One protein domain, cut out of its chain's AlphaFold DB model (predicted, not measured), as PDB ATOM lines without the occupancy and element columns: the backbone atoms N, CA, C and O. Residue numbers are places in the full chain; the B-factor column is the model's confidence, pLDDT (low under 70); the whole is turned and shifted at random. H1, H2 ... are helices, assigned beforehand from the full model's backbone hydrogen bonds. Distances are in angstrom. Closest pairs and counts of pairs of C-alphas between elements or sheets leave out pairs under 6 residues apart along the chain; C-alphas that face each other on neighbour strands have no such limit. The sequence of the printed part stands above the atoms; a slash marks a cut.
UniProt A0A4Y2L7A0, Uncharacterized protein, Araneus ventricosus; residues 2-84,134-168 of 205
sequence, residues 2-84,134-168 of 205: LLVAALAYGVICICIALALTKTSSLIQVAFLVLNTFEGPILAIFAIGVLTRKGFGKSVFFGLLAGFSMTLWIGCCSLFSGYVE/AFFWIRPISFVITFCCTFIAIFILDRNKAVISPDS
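This is residues 2 to 84 and 134 to 168 of the 205 residues of an uncharacterized protein of Araneus ventricosus (UniProt A0A4Y2L7A0). Four long helices form an up-and-down bundle, each running against the one before: H4 packs on H2 and H3, H1 packs on residues 68 to 78 of H3, and residues 159 to 168 stick out. The 118 printed residues, all helix by class, have H1 to H4 in chain order and no named strand. The whole is only just loose, close to compact, with radius of gyration of the C-alphas 16.6 A and spans of 58 by 29 by 19 A.

H1, residues 2 to 22, touches H3, residues 58 to 79, at a shallow tilt of 22 degrees, C-alphas 15 and 75 being closest, 6.3 A apart. H4, residues 134 to 163, touches H3, closest C-alphas 62 and 150 at 4.5 A. In H1 and H3 every O i to N i+4 pair is within hydrogen-bond range, in H4 24 of 26.

H1 begins at C-alpha 2 (50.987, 110.479, 41.404). H4, 42.8 A long, ends at C-alpha 163 (57.858, 83.704, 53.262).

Residues 85 to 133 are cut out, a gap of 10.5 A between C-alphas 84 and 134. Mean pLDDT of the printed part is 73.0.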
ATOM      1  N   LEU A   2      51.333 109.348  42.287       69.88
ATOM      2  CA  LEU A   2      50.987 110.479  41.404       69.88
ATOM      3  C   LEU A   2      52.155 110.987  40.539       69.88
ATOM      4  O   LEU A   2      51.975 111.181  39.348       69.88
ATOM      5  N   LEU A   3      53.364 111.113  41.101       79.31
ATOM      6  CA  LEU A   3      54.561 111.517  40.340       79.31
ATOM      7  C   LEU A   3      54.898 110.551  39.196       79.31
ATOM      8  O   LEU A   3      55.256 110.979  38.105       79.31
ATOM      9  N   VAL A   4      54.741 109.248  39.433       72.44
ATOM     10  CA  VAL A   4      55.017 108.225  38.416       72.44
ATOM     11  C   VAL A   4      53.946 108.255  37.324       72.44
ATOM     12  O   VAL A   4      54.275 108.144  36.149       72.44
ATOM     13  N   ALA A   5      52.682 108.483  37.695       71.56
ATOM     14  CA  ALA A   5      51.598 108.673  36.732       71.56
ATOM     15  C   ALA A   5      51.788 109.947  35.888       71.56
ATOM     16  O   ALA A   5      51.564 109.916  34.682       71.56
ATOM     17  N   ALA A   6      52.255 111.040  36.496       82.81
ATOM     18  CA  ALA A   6      52.543 112.290  35.795       82.81
ATOM     19  C   ALA A   6      53.718 112.145  34.813       82.81
ATOM     20  O   ALA A   6      53.615 112.579  33.667       82.81
ATOM     21  N   LEU A   7      54.804 111.483  35.230       78.69
ATOM     22  CA  LEU A   7      55.931 111.170  34.347       78.69
ATOM     23  C   LEU A   7      55.501 110.265  33.188       78.69
ATOM     24  O   LEU A   7      55.851 110.541  32.046       78.69
ATOM     25  N   ALA A   8      54.692 109.236  33.458       75.62
ATOM     26  CA  ALA A   8      54.155 108.365  32.417       75.62
ATOM     27  C   ALA A   8      53.299 109.150  31.413       75.62
ATOM     28  O   ALA A   8      53.522 109.041  30.212       75.62
ATOM     29  N   TYR A   9      52.382 109.997  31.891       81.06
ATOM     30  CA  TYR A   9      51.556 110.841  31.025       81.06
ATOM     31  C   TYR A   9      52.399 111.788  30.157       81.06
ATOM     32  O   TYR A   9      52.129 111.940  28.966       81.06
ATOM     33  N   GLY A  10      53.466 112.359  30.724       84.00
ATOM     34  CA  GLY A  10      54.423 113.186  29.991       84.00
ATOM     35  C   GLY A  10      55.129 112.427  28.865       84.00
ATOM     36  O   GLY A  10      55.149 112.901  27.731       84.00
ATOM     37  N   VAL A  11      55.652 111.226  29.139       79.81
ATOM     38  CA  VAL A  11      56.326 110.403  28.117       79.81
ATOM     39  C   VAL A  11      55.348 109.990  27.016       79.81
ATOM     40  O   VAL A  11      55.679 110.114  25.842       79.81
ATOM     41  N   ILE A  12      54.125 109.579  27.370       78.19
ATOM     42  CA  ILE A  12      53.077 109.224  26.399       78.19
ATOM     43  C   ILE A  12      52.771 110.412  25.478       78.19
ATOM     44  O   ILE A  12      52.713 110.245  24.262       78.19
ATOM     45  N   CYS A  13      52.615 111.613  26.042       82.94
ATOM     46  CA  CYS A  13      52.350 112.831  25.278       82.94
ATOM     47  C   CYS A  13      53.477 113.134  24.276       82.94
ATOM     48  O   CYS A  13      53.212 113.390  23.102       82.94
ATOM     49  N   ILE A  14      54.737 113.026  24.711       85.38
ATOM     50  CA  ILE A  14      55.908 113.232  23.847       85.38
ATOM     51  C   ILE A  14      55.962 112.170  22.738       85.38
ATOM     52  O   ILE A  14      56.182 112.512  21.577       85.38
ATOM     53  N   CYS A  15      55.710 110.895  23.056       77.25
ATOM     54  CA  CYS A  15      55.662 109.816  22.065       77.25
ATOM     55  C   CYS A  15      54.587 110.064  20.997       77.25
ATOM     56  O   CYS A  15      54.861 109.894  19.810       77.25
ATOM     57  N   ILE A  16      53.389 110.502  21.401       75.19
ATOM     58  CA  ILE A  16      52.297 110.837  20.476       75.19
ATOM     59  C   ILE A  16      52.697 112.016  19.590       75.19
ATOM     60  O   ILE A  16      52.569 111.927  18.372       75.19
ATOM     61  N   ALA A  17      53.237 113.092  20.168       83.56
ATOM     62  CA  ALA A  17      53.673 114.261  19.409       83.56
ATOM     63  C   ALA A  17      54.714 113.893  18.339       83.56
ATOM     64  O   ALA A  17      54.586 114.298  17.186       83.56
ATOM     65  N   LEU A  18      55.702 113.061  18.684       74.25
ATOM     66  CA  LEU A  18      56.709 112.585  17.733       74.25
ATOM     67  C   LEU A  18      56.113 111.665  16.656       74.25
ATOM     68  O   LEU A  18      56.484 111.795  15.489       74.25
ATOM     69  N   ALA A  19      55.163 110.790  17.000       72.00
ATOM     70  CA  ALA A  19      54.473 109.934  16.031       72.00
ATOM     71  C   ALA A  19      53.707 110.752  14.978       72.00
ATOM     72  O   ALA A  19      53.763 110.447  13.786       72.00
ATOM     73  N   LEU A  20      53.054 111.838  15.401       73.12
ATOM     74  CA  LEU A  20      52.333 112.745  14.504       73.12
ATOM     75  C   LEU A  20      53.271 113.438  13.505       73.12
ATOM     76  O   LEU A  20      52.886 113.650  12.363       73.12
ATOM     77  N   THR A  21      54.517 113.736  13.887       77.38
ATOM     78  CA  THR A  21      55.488 114.360  12.963       77.38
ATOM     79  C   THR A  21      56.036 113.419  11.891       77.38
ATOM     80  O   THR A  21      56.602 113.888  10.906       77.38
ATOM     81  N   LYS A  22      55.921 112.098  12.079       65.38
ATOM     82  CA  LYS A  22      56.544 111.085  11.206       65.38
ATOM     83  C   LYS A  22      55.549 110.324  10.333       65.38
ATOM     84  O   LYS A  22      55.974 109.531   9.500       65.38
ATOM     85  N   THR A  23      54.250 110.538  10.519       66.00
ATOM     86  CA  THR A  23      53.194 109.754   9.870       66.00
ATOM     87  C   THR A  23      52.427 110.604   8.863       66.00
ATOM     88  O   THR A  23      52.111 111.763   9.111       66.00
ATOM     89  N   SER A  24      52.119 110.020   7.706       60.50
ATOM     90  CA  SER A  24      51.267 110.641   6.683       60.50
ATOM     91  C   SER A  24      49.771 110.498   6.996       60.50
ATOM     92  O   SER A  24      48.955 111.227   6.438       60.50
ATOM     93  N   SER A  25      49.403 109.584   7.906       66.81
ATOM     94  CA  SER A  25      48.020 109.272   8.282       66.81
ATOM     95  C   SER A  25      47.794 109.377   9.794       66.81
ATOM     96  O   SER A  25      48.233 108.532  10.574       66.81
ATOM     97  N   LEU A  26      47.043 110.402  10.209       76.25
ATOM     98  CA  LEU A  26      46.689 110.669  11.613       76.25
ATOM     99  C   LEU A  26      45.741 109.610  12.196       76.25
ATOM    100  O   LEU A  26      45.848 109.244  13.367       76.25
ATOM    101  N   ILE A  27      44.820 109.096  11.373       78.44
ATOM    102  CA  ILE A  27      43.827 108.093  11.788       78.44
ATOM    103  C   ILE A  27      44.519 106.794  12.206       78.44
ATOM    104  O   ILE A  27      44.133 106.159  13.183       78.44
ATOM    105  N   GLN A  28      45.575 106.416  11.487       69.56
ATOM    106  CA  GLN A  28      46.307 105.186  11.739       69.56
ATOM    107  C   GLN A  28      47.047 105.239  13.079       69.56
ATOM    108  O   GLN A  28      47.022 104.273  13.844       69.56
ATOM    109  N   VAL A  29      47.622 106.399  13.402       72.44
ATOM    110  CA  VAL A  29      48.218 106.665  14.714       72.44
ATOM    111  C   VAL A  29      47.159 106.620  15.810       72.44
ATOM    112  O   VAL A  29      47.389 105.995  16.842       72.44
ATOM    113  N   ALA A  30      45.988 107.224  15.584       79.56
ATOM    114  CA  ALA A  30      44.891 107.222  16.548       79.56
ATOM    115  C   ALA A  30      44.399 105.800  16.858       79.56
ATOM    116  O   ALA A  30      44.255 105.437  18.025       79.56
ATOM    117  N   PHE A  31      44.214 104.962  15.835       76.56
ATOM    118  CA  PHE A  31      43.910 103.554  16.061       76.56
ATOM    119  C   PHE A  31      45.031 102.894  16.871       76.56
ATOM    120  O   PHE A  31      44.739 102.332  17.913       76.56
ATOM    121  N   LEU A  32      46.310 103.024  16.504       74.38
ATOM    122  CA  LEU A  32      47.432 102.421  17.249       74.38
ATOM    123  C   LEU A  32      47.452 102.738  18.752       74.38
ATOM    124  O   LEU A  32      47.749 101.857  19.565       74.38
ATOM    125  N   VAL A  33      47.148 103.976  19.143       78.50
ATOM    126  CA  VAL A  33      47.098 104.328  20.568       78.50
ATOM    127  C   VAL A  33      45.898 103.695  21.259       78.50
ATOM    128  O   VAL A  33      46.093 103.052  22.288       78.50
ATOM    129  N   LEU A  34      44.693 103.776  20.681       79.56
ATOM    130  CA  LEU A  34      43.491 103.131  21.238       79.56
ATOM    131  C   LEU A  34      43.723 101.632  21.458       79.56
ATOM    132  O   LEU A  34      43.448 101.083  22.521       79.56
ATOM    133  N   ASN A  35      44.360 101.018  20.478       76.81
ATOM    134  CA  ASN A  35      44.750  99.622  20.429       76.81
ATOM    135  C   ASN A  35      45.731  99.227  21.544       76.81
ATOM    136  O   ASN A  35      45.623  98.144  22.123       76.81
ATOM    137  N   THR A  36      46.684 100.110  21.846       77.38
ATOM    138  CA  THR A  36      47.692  99.921  22.898       77.38
ATOM    139  C   THR A  36      47.095 100.099  24.292       77.38
ATOM    140  O   THR A  36      47.548  99.443  25.224       77.38
ATOM    141  N   PHE A  37      46.074 100.949  24.453       81.12
ATOM    142  CA  PHE A  37      45.344 101.111  25.718       81.12
ATOM    143  C   PHE A  37      44.353  99.973  25.978       81.12
ATOM    144  O   PHE A  37      44.216  99.532  27.118       81.12
ATOM    145  N   GLU A  38      43.693  99.464  24.940       82.69
ATOM    146  CA  GLU A  38      42.725  98.367  25.042       82.69
ATOM    147  C   GLU A  38      43.370  97.067  25.569       82.69
ATOM    148  O   GLU A  38      42.789  96.380  26.407       82.69
ATOM    149  N   GLY A  39      44.615  96.769  25.168       82.75
ATOM    150  CA  GLY A  39      45.378  95.588  25.603       82.75
ATOM    151  C   GLY A  39      45.543  95.428  27.127       82.75
ATOM    152  O   GLY A  39      45.104  94.416  27.676       82.75
ATOM    153  N   PRO A  40      46.156  96.386  27.848       81.69
ATOM    154  CA  PRO A  40      46.303  96.322  29.298       81.69
ATOM    155  C   PRO A  40      44.950  96.338  30.021       81.69
ATOM    156  O   PRO A  40      44.807  95.631  31.014       81.69
ATOM    157  N   ILE A  41      43.943  97.064  29.517       85.56
ATOM    158  CA  ILE A  41      42.586  97.066  30.093       85.56
ATOM    159  C   ILE A  41      41.984  95.657  30.046       85.56
ATOM    160  O   ILE A  41      41.512  95.150  31.068       85.56
ATOM    161  N   LEU A  42      42.071  94.993  28.890       86.50
ATOM    162  CA  LEU A  42      41.608  93.619  28.720       86.50
ATOM    163  C   LEU A  42      42.413  92.634  29.578       86.50
ATOM    164  O   LEU A  42      41.831  91.735  30.181       86.50
ATOM    165  N   ALA A  43      43.734  92.812  29.683       85.75
ATOM    166  CA  ALA A  43      44.592  91.961  30.506       85.75
ATOM    167  C   ALA A  43      44.212  92.033  31.993       85.75
ATOM    168  O   ALA A  43      44.081  90.998  32.643       85.75
ATOM    169  N   ILE A  44      43.977  93.234  32.532       83.94
ATOM    170  CA  ILE A  44      43.543  93.410  33.926       83.94
ATOM    171  C   ILE A  44      42.168  92.797  34.137       83.94
ATOM    172  O   ILE A  44      41.950  92.159  35.161       83.94
ATOM    173  N   PHE A  45      41.247  92.983  33.190       86.50
ATOM    174  CA  PHE A  45      39.917  92.394  33.272       86.50
ATOM    175  C   PHE A  45      39.993  90.862  33.295       86.50
ATOM    176  O   PHE A  45      39.417  90.237  34.184       86.50
ATOM    177  N   ALA A  46      40.776  90.259  32.396       87.06
ATOM    178  CA  ALA A  46      41.000  88.817  32.362       87.06
ATOM    179  C   ALA A  46      41.621  88.313  33.672       87.06
ATOM    180  O   ALA A  46      41.134  87.353  34.259       87.06
ATOM    181  N   ILE A  47      42.644  88.999  34.186       83.31
ATOM    182  CA  ILE A  47      43.260  88.686  35.482       83.31
ATOM    183  C   ILE A  47      42.248  88.867  36.622       83.31
ATOM    184  O   ILE A  47      42.248  88.067  37.548       83.31
ATOM    185  N   GLY A  48      41.363  89.863  36.539       81.69
ATOM    186  CA  GLY A  48      40.222  90.114  37.426       81.69
ATOM    187  C   GLY A  48      39.280  88.931  37.547       81.69
ATOM    188  O   GLY A  48      38.910  88.538  38.650       81.69
ATOM    189  N   VAL A  49      38.921  88.358  36.402       83.69
ATOM    190  CA  VAL A  49      38.001  87.224  36.311       83.69
ATOM    191  C   VAL A  49      38.693  85.911  36.693       83.69
ATOM    192  O   VAL A  49      38.109  85.103  37.410       83.69
ATOM    193  N   LEU A  50      39.944  85.711  36.265       78.31
ATOM    194  CA  LEU A  50      40.729  84.497  36.527       78.31
ATOM    195  C   LEU A  50      41.265  84.434  37.966       78.31
ATOM    196  O   LEU A  50      41.418  83.356  38.535       78.31
ATOM    197  N   THR A  51      41.550  85.584  38.584       68.25
ATOM    198  CA  THR A  51      42.182  85.656  39.906       68.25
ATOM    199  C   THR A  51      41.148  85.975  40.977       68.25
ATOM    200  O   THR A  51      40.805  87.125  41.231       68.25
ATOM    201  N   ARG A  52      40.715  84.948  41.713       57.69
ATOM    202  CA  ARG A  52      39.842  85.102  42.894       57.69
ATOM    203  C   ARG A  52      40.575  85.650  44.133       57.69
ATOM    204  O   ARG A  52      39.955  85.945  45.156       57.69
ATOM    205  N   LYS A  53      41.906  85.763  44.065       51.97
ATOM    206  CA  LYS A  53      42.802  86.086  45.181       51.97
ATOM    207  C   LYS A  53      43.180  87.572  45.181       51.97
ATOM    208  O   LYS A  53      43.987  88.015  44.377       51.97
ATOM    209  N   GLY A  54      42.582  88.308  46.119       51.56
ATOM    210  CA  GLY A  54      43.000  89.616  46.641       51.56
ATOM    211  C   GLY A  54      43.833  90.507  45.716       51.56
ATOM    212  O   GLY A  54      45.062  90.497  45.791       51.56
ATOM    213  N   PHE A  55      43.157  91.366  44.949       60.44
ATOM    214  CA  PHE A  55      43.774  92.540  44.334       60.44
ATOM    215  C   PHE A  55      44.354  93.437  45.430       60.44
ATOM    216  O   PHE A  55      43.655  94.210  46.079       60.44
ATOM    217  N   GLY A  56      45.646  93.260  45.691       67.75
ATOM    218  CA  GLY A  56      46.415  94.115  46.576       67.75
ATOM    219  C   GLY A  56      47.131  95.212  45.794       67.75
ATOM    220  O   GLY A  56      46.643  95.765  44.814       67.75
ATOM    221  N   LYS A  57      48.357  95.494  46.228       68.00
ATOM    222  CA  LYS A  57      49.234  96.526  45.657       68.00
ATOM    223  C   LYS A  57      50.055  96.012  44.457       68.00
ATOM    224  O   LYS A  57      50.574  96.821  43.697       68.00
ATOM    225  N   SER A  58      50.170  94.688  44.279       72.62
ATOM    226  CA  SER A  58      50.976  94.050  43.219       72.62
ATOM    227  C   SER A  58      50.452  94.325  41.823       72.62
ATOM    228  O   SER A  58      51.250  94.598  40.940       72.62
ATOM    229  N   VAL A  59      49.135  94.266  41.621       79.62
ATOM    230  CA  VAL A  59      48.539  94.438  40.288       79.62
ATOM    231  C   VAL A  59      48.795  95.844  39.765       79.62
ATOM    232  O   VAL A  59      49.227  95.999  38.631       79.62
ATOM    233  N   PHE A  60      48.655  96.862  40.619       78.69
ATOM    234  CA  PHE A  60      49.019  98.236  40.269       78.69
ATOM    235  C   PHE A  60      50.508  98.385  39.932       78.69
ATOM    236  O   PHE A  60      50.853  99.117  39.008       78.69
ATOM    237  N   PHE A  61      51.392  97.691  40.654       79.56
ATOM    238  CA  PHE A  61      52.835  97.750  40.403       79.56
ATOM    239  C   PHE A  61      53.240  97.008  39.118       79.56
ATOM    240  O   PHE A  61      54.040  97.528  38.343       79.56
ATOM    241  N   GLY A  62      52.661  95.828  38.865       79.94
ATOM    242  CA  GLY A  62      52.880  95.034  37.652       79.94
ATOM    243  C   GLY A  62      52.311  95.704  36.403       79.94
ATOM    244  O   GLY A  62      52.973  95.742  35.371       79.94
ATOM    245  N   LEU A  63      51.147  96.344  36.527       82.38
ATOM    246  CA  LEU A  63      50.563  97.165  35.473       82.38
ATOM    247  C   LEU A  63      51.459  98.343  35.111       82.38
ATOM    248  O   LEU A  63      51.708  98.581  33.936       82.38
ATOM    249  N   LEU A  64      51.957  99.076  36.109       82.38
ATOM    250  CA  LEU A  64      52.774 100.262  35.866       82.38
ATOM    251  C   LEU A  64      54.120  99.899  35.227       82.38
ATOM    252  O   LEU A  64      54.565 100.574  34.301       82.38
ATOM    253  N   ALA A  65      54.734  98.800  35.674       80.81
ATOM    254  CA  ALA A  65      55.962  98.273  35.086       80.81
ATOM    255  C   ALA A  65      55.744  97.746  33.654       80.81
ATOM    256  O   ALA A  65      56.500  98.101  32.748       80.81
ATOM    257  N   GLY A  66      54.689  96.955  33.423       81.19
ATOM    258  CA  GLY A  66      54.344  96.415  32.105       81.19
ATOM    259  C   GLY A  66      53.956  97.500  31.100       81.19
ATOM    260  O   GLY A  66      54.382  97.460  29.943       81.19
ATOM    261  N   PHE A  67      53.229  98.524  31.551       81.06
ATOM    262  CA  PHE A  67      52.887  99.689  30.741       81.06
ATOM    263  C   PHE A  67      54.136 100.485  30.348       81.06
ATOM    264  O   PHE A  67      54.289 100.845  29.185       81.06
ATOM    265  N   SER A  68      55.072 100.697  31.279       81.62
ATOM    266  CA  SER A  68      56.324 101.403  30.987       81.62
ATOM    267  C   SER A  68      57.199 100.653  29.975       81.62
ATOM    268  O   SER A  68      57.791 101.284  29.103       81.62
ATOM    269  N   MET A  69      57.254  99.319  30.047       79.44
ATOM    270  CA  MET A  69      57.972  98.495  29.066       79.44
ATOM    271  C   MET A  69      57.292  98.497  27.695       79.44
ATOM    272  O   MET A  69      57.961  98.611  26.673       79.44
ATOM    273  N   THR A  70      55.961  98.433  27.663       77.19
ATOM    274  CA  THR A  70      55.191  98.511  26.413       77.19
ATOM    275  C   THR A  70      55.360  99.877  25.750       77.19
ATOM    276  O   THR A  70      55.558  99.952  24.541       77.19
ATOM    277  N   LEU A  71      55.360 100.954  26.541       76.06
ATOM    278  CA  LEU A  71      55.618 102.315  26.070       76.06
ATOM    279  C   LEU A  71      57.040 102.461  25.523       76.06
ATOM    280  O   LEU A  71      57.231 103.067  24.472       76.06
ATOM    281  N   TRP A  72      58.026 101.875  26.206       77.56
ATOM    282  CA  TRP A  72      59.409 101.842  25.737       77.56
ATOM    283  C   TRP A  72      59.528 101.136  24.383       77.56
ATOM    284  O   TRP A  72      60.081 101.699  23.443       77.56
ATOM    285  N   ILE A  73      58.934  99.948  24.248       73.38
ATOM    286  CA  ILE A  73      58.919  99.180  22.995       73.38
ATOM    287  C   ILE A  73      58.176  99.942  21.890       73.38
ATOM    288  O   ILE A  73      58.648  99.974  20.757       73.38
ATOM    289  N   GLY A  74      57.062 100.605  22.211       71.25
ATOM    290  CA  GLY A  74      56.334 101.463  21.276       71.25
ATOM    291  C   GLY A  74      57.181 102.641  20.792       71.25
ATOM    292  O   GLY A  74      57.257 102.894  19.593       71.25
ATOM    293  N   CYS A  75      57.896 103.310  21.700       68.62
ATOM    294  CA  CYS A  75      58.828 104.380  21.355       68.62
ATOM    295  C   CYS A  75      59.971 103.862  20.468       68.62
ATOM    296  O   CYS A  75      60.255 104.454  19.430       68.62
ATOM    297  N   CYS A  76      60.567 102.715  20.805       70.38
ATOM    298  CA  CYS A  76      61.584 102.067  19.978       70.38
ATOM    299  C   CYS A  76      61.044 101.671  18.598       70.38
ATOM    300  O   CYS A  76      61.739 101.866  17.608       70.38
ATOM    301  N   SER A  77      59.806 101.183  18.502       66.19
ATOM    302  CA  SER A  77      59.166 100.840  17.227       66.19
ATOM    303  C   SER A  77      58.968 102.066  16.334       66.19
ATOM    304  O   SER A  77      59.148 101.974  15.124       66.19
ATOM    305  N   LEU A  78      58.621 103.214  16.919       64.25
ATOM    306  CA  LEU A  78      58.454 104.477  16.195       64.25
ATOM    307  C   LEU A  78      59.803 105.108  15.818       64.25
ATOM    308  O   LEU A  78      59.937 105.723  14.761       64.25
ATOM    309  N   PHE A  79      60.816 104.954  16.673       62.56
ATOM    310  CA  PHE A  79      62.146 105.525  16.467       62.56
ATOM    311  C   PHE A  79      63.040 104.670  15.566       62.56
ATOM    312  O   PHE A  79      63.922 105.212  14.906       62.56
ATOM    313  N   SER A  80      62.769 103.365  15.455       59.12
ATOM    314  CA  SER A  80      63.455 102.445  14.538       59.12
ATOM    315  C   SER A  80      63.219 102.775  13.056       59.12
ATOM    316  O   SER A  80      63.653 102.027  12.182       59.12
ATOM    317  N   GLY A  81      62.573 103.905  12.758       50.84
ATOM    318  CA  GLY A  81      62.549 104.474  11.422       50.84
ATOM    319  C   GLY A  81      61.655 103.692  10.481       50.84
ATOM    320  O   GLY A  81      61.961 103.618   9.293       50.84
ATOM    321  N   TYR A  82      60.554 103.123  10.985       48.62
ATOM    322  CA  TYR A  82      59.569 102.557  10.088       48.62
ATOM    323  C   TYR A  82      58.756 103.678   9.425       48.62
ATOM    324  O   TYR A  82      57.704 104.095   9.903       48.62
ATOM    325  N   VAL A  83      59.308 104.215   8.334       46.22
ATOM    326  CA  VAL A  83      58.561 104.970   7.331       46.22
ATOM    327  C   VAL A  83      57.590 103.986   6.700       46.22
ATOM    328  O   VAL A  83      57.977 103.164   5.869       46.22
ATOM    329  N   GLU A  84      56.328 104.045   7.113       47.72
ATOM    330  CA  GLU A  84      55.256 103.473   6.314       47.72
ATOM    331  C   GLU A  84      55.220 104.244   4.989       47.72
ATOM    332  O   GLU A  84      54.988 105.461   4.998       47.72
ATOM    333  N   ALA A 134      53.790  94.220  10.825       54.00
ATOM    334  CA  ALA A 134      54.090  94.807  12.132       54.00
ATOM    335  C   ALA A 134      52.884  95.455  12.846       54.00
ATOM    336  O   ALA A 134      52.765  95.309  14.055       54.00
ATOM    337  N   PHE A 135      51.937  96.106  12.158       53.75
ATOM    338  CA  PHE A 135      50.910  96.908  12.857       53.75
ATOM    339  C   PHE A 135      49.840  96.078  13.586       53.75
ATOM    340  O   PHE A 135      49.363  96.459  14.656       53.75
ATOM    341  N   PHE A 136      49.469  94.919  13.032       61.28
ATOM    342  CA  PHE A 136      48.498  94.028  13.672       61.28
ATOM    343  C   PHE A 136      49.102  93.310  14.886       61.28
ATOM    344  O   PHE A 136      48.417  93.105  15.886       61.28
ATOM    345  N   TRP A 137      50.399  92.986  14.839       64.06
ATOM    346  CA  TRP A 137      51.074  92.224  15.894       64.06
ATOM    347  C   TRP A 137      51.327  93.051  17.164       64.06
ATOM    348  O   TRP A 137      51.437  92.485  18.253       64.06
ATOM    349  N   ILE A 138      51.303  94.387  17.085       66.81
ATOM    350  CA  ILE A 138      51.342  95.244  18.283       66.81
ATOM    351  C   ILE A 138      50.234  94.849  19.278       66.81
ATOM    352  O   ILE A 138      50.475  94.804  20.483       66.81
ATOM    353  N   ARG A 139      49.041  94.489  18.784       66.38
ATOM    354  CA  ARG A 139      47.869  94.149  19.605       66.38
ATOM    355  C   ARG A 139      48.126  92.982  20.563       66.38
ATOM    356  O   ARG A 139      48.044  93.188  21.777       66.38
ATOM    357  N   PRO A 140      48.452  91.768  20.076       77.06
ATOM    358  CA  PRO A 140      48.721  90.654  20.968       77.06
ATOM    359  C   PRO A 140      50.028  90.843  21.744       77.06
ATOM    360  O   PRO A 140      50.102  90.385  22.876       77.06
ATOM    361  N   ILE A 141      51.035  91.549  21.211       79.44
ATOM    362  CA  ILE A 141      52.295  91.795  21.936       79.44
ATOM    363  C   ILE A 141      52.040  92.606  23.213       79.44
ATOM    364  O   ILE A 141      52.465  92.192  24.292       79.44
ATOM    365  N   SER A 142      51.300  93.713  23.124       73.62
ATOM    366  CA  SER A 142      50.974  94.547  24.289       73.62
ATOM    367  C   SER A 142      50.117  93.804  25.319       73.62
ATOM    368  O   SER A 142      50.328  93.960  26.527       73.62
ATOM    369  N   PHE A 143      49.190  92.955  24.861       82.44
ATOM    370  CA  PHE A 143      48.387  92.099  25.735       82.44
ATOM    371  C   PHE A 143      49.251  91.058  26.463       82.44
ATOM    372  O   PHE A 143      49.231  91.001  27.692       82.44
ATOM    373  N   VAL A 144      50.058  90.284  25.729       85.75
ATOM    374  CA  VAL A 144      50.890  89.200  26.279       85.75
ATOM    375  C   VAL A 144      51.935  89.743  27.253       85.75
ATOM    376  O   VAL A 144      52.092  89.194  28.342       85.75
ATOM    377  N   ILE A 145      52.610  90.847  26.916       84.56
ATOM    378  CA  ILE A 145      53.610  91.470  27.798       84.56
ATOM    379  C   ILE A 145      52.970  91.906  29.116       84.56
ATOM    380  O   ILE A 145      53.483  91.581  30.191       84.56
ATOM    381  N   THR A 146      51.842  92.619  29.052       83.19
ATOM    382  CA  THR A 146      51.173  93.126  30.257       83.19
ATOM    383  C   THR A 146      50.611  91.986  31.101       83.19
ATOM    384  O   THR A 146      50.747  92.001  32.328       83.19
ATOM    385  N   PHE A 147      50.023  90.979  30.455       84.56
ATOM    386  CA  PHE A 147      49.485  89.796  31.115       84.56
ATOM    387  C   PHE A 147      50.586  89.020  31.848       84.56
ATOM    388  O   PHE A 147      50.476  88.809  33.056       84.56
ATOM    389  N   CYS A 148      51.693  88.695  31.170       87.50
ATOM    390  CA  CYS A 148      52.830  87.998  31.770       87.50
ATOM    391  C   CYS A 148      53.465  88.804  32.908       87.50
ATOM    392  O   CYS A 148      53.677  88.263  33.990       87.50
ATOM    393  N   CYS A 149      53.730  90.100  32.713       85.25
ATOM    394  CA  CYS A 149      54.343  90.940  33.747       85.25
ATOM    395  C   CYS A 149      53.469  91.014  35.010       85.25
ATOM    396  O   CYS A 149      53.966  90.868  36.130       85.25
ATOM    397  N   THR A 150      52.154  91.163  34.837       83.00
ATOM    398  CA  THR A 150      51.203  91.226  35.954       83.00
ATOM    399  C   THR A 150      51.050  89.869  36.639       83.00
ATOM    400  O   THR A 150      51.050  89.805  37.868       83.00
ATOM    401  N   PHE A 151      50.991  88.776  35.876       83.94
ATOM    402  CA  PHE A 151      50.932  87.419  36.416       83.94
ATOM    403  C   PHE A 151      52.187  87.077  37.231       83.94
ATOM    404  O   PHE A 151      52.088  86.616  38.368       83.94
ATOM    405  N   ILE A 152      53.373  87.404  36.706       85.19
ATOM    406  CA  ILE A 152      54.653  87.244  37.404       85.19
ATOM    407  C   ILE A 152      54.682  88.098  38.680       85.19
ATOM    408  O   ILE A 152      55.099  87.611  39.729       85.19
ATOM    409  N   ALA A 153      54.199  89.343  38.640       83.06
ATOM    410  CA  ALA A 153      54.137  90.207  39.821       83.06
ATOM    411  C   ALA A 153      53.205  89.652  40.916       83.06
ATOM    412  O   ALA A 153      53.516  89.761  42.106       83.06
ATOM    413  N   ILE A 154      52.082  89.036  40.532       79.75
ATOM    414  CA  ILE A 154      51.185  88.334  41.460       79.75
ATOM    415  C   ILE A 154      51.899  87.114  42.051       79.75
ATOM    416  O   ILE A 154      51.913  86.968  43.270       79.75
ATOM    417  N   PHE A 155      52.551  86.297  41.221       80.94
ATOM    418  CA  PHE A 155      53.252  85.085  41.654       80.94
ATOM    419  C   PHE A 155      54.426  85.380  42.599       80.94
ATOM    420  O   PHE A 155      54.562  84.753  43.648       80.94
ATOM    421  N   ILE A 156      55.253  86.382  42.283       81.50
ATOM    422  CA  ILE A 156      56.374  86.805  43.133       81.50
ATOM    423  C   ILE A 156      55.860  87.341  44.471       81.50
ATOM    424  O   ILE A 156      56.439  87.031  45.515       81.50
ATOM    425  N   LEU A 157      54.781  88.133  44.472       73.62
ATOM    426  CA  LEU A 157      54.240  88.663  45.719       73.62
ATOM    427  C   LEU A 157      53.559  87.574  46.557       73.62
ATOM    428  O   LEU A 157      53.709  87.613  47.774       73.62
ATOM    429  N   ASP A 158      52.865  86.612  45.944       70.81
ATOM    430  CA  ASP A 158      52.279  85.450  46.629       70.81
ATOM    431  C   ASP A 158      53.373  84.577  47.264       70.81
ATOM    432  O   ASP A 158      53.321  84.285  48.459       70.81
ATOM    433  N   ARG A 159      54.463  84.315  46.533       65.88
ATOM    434  CA  ARG A 159      55.636  83.611  47.065       65.88
ATOM    435  C   ARG A 159      56.312  84.381  48.206       65.88
ATOM    436  O   ARG A 159      56.707  83.782  49.200       65.88
ATOM    437  N   ASN A 160      56.420  85.707  48.108       63.84
ATOM    438  CA  ASN A 160      56.971  86.533  49.187       63.84
ATOM    439  C   ASN A 160      56.033  86.587  50.412       63.84
ATOM    440  O   ASN A 160      56.487  86.637  51.549       63.84
ATOM    441  N   LYS A 161      54.712  86.517  50.205       58.03
ATOM    442  CA  LYS A 161      53.709  86.380  51.279       58.03
ATOM    443  C   LYS A 161      53.723  84.984  51.914       58.03
ATOM    444  O   LYS A 161      53.359  84.861  53.074       58.03
ATOM    445  N   ALA A 162      54.166  83.951  51.200       53.41
ATOM    446  CA  ALA A 162      54.425  82.634  51.784       53.41
ATOM    447  C   ALA A 162      55.685  82.621  52.677       53.41
ATOM    448  O   ALA A 162      55.773  81.810  53.594       53.41
ATOM    449  N   VAL A 163      56.637  83.535  52.446       49.88
ATOM    450  CA  VAL A 163      57.858  83.704  53.262       49.88
ATOM    451  C   VAL A 163      57.655  84.698  54.418       49.88
ATOM    452  O   VAL A 163      58.305  84.587  55.454       49.88
ATOM    453  N   ILE A 164      56.728  85.649  54.282       48.75
ATOM    454  CA  ILE A 164      56.406  86.656  55.299       48.75
ATOM    455  C   ILE A 164      55.002  86.370  55.825       48.75
ATOM    456  O   ILE A 164      54.021  86.714  55.164       48.75
ATOM    457  N   SER A 165      54.936  85.759  57.013       40.72
ATOM    458  CA  SER A 165      53.710  85.479  57.773       40.72
ATOM    459  C   SER A 165      52.655  86.579  57.560       40.72
ATOM    460  O   SER A 165      52.894  87.734  57.933       40.72
ATOM    461  N   PRO A 166      51.516  86.279  56.907       52.81
ATOM    462  CA  PRO A 166      50.473  87.261  56.694       52.81
ATOM    463  C   PRO A 166      49.793  87.513  58.033       52.81
ATOM    464  O   PRO A 166      49.031  86.678  58.521       52.81
ATOM    465  N   ASP A 167      50.073  88.673  58.619       47.31
ATOM    466  CA  ASP A 167      49.344  89.170  59.775       47.31
ATOM    467  C   ASP A 167      47.838  89.150  59.452       47.31
ATOM    468  O   ASP A 167      47.319  89.840  58.568       47.31
ATOM    469  N   SER A 168      47.176  88.211  60.117       48.47
ATOM    470  CA  SER A 168      45.970  87.482  59.714       48.47
ATOM    471  C   SER A 168      44.673  88.261  59.981       48.47
ATOM    472  O   SER A 168      43.589  87.695  60.095       48.47
TER     473      SER A 168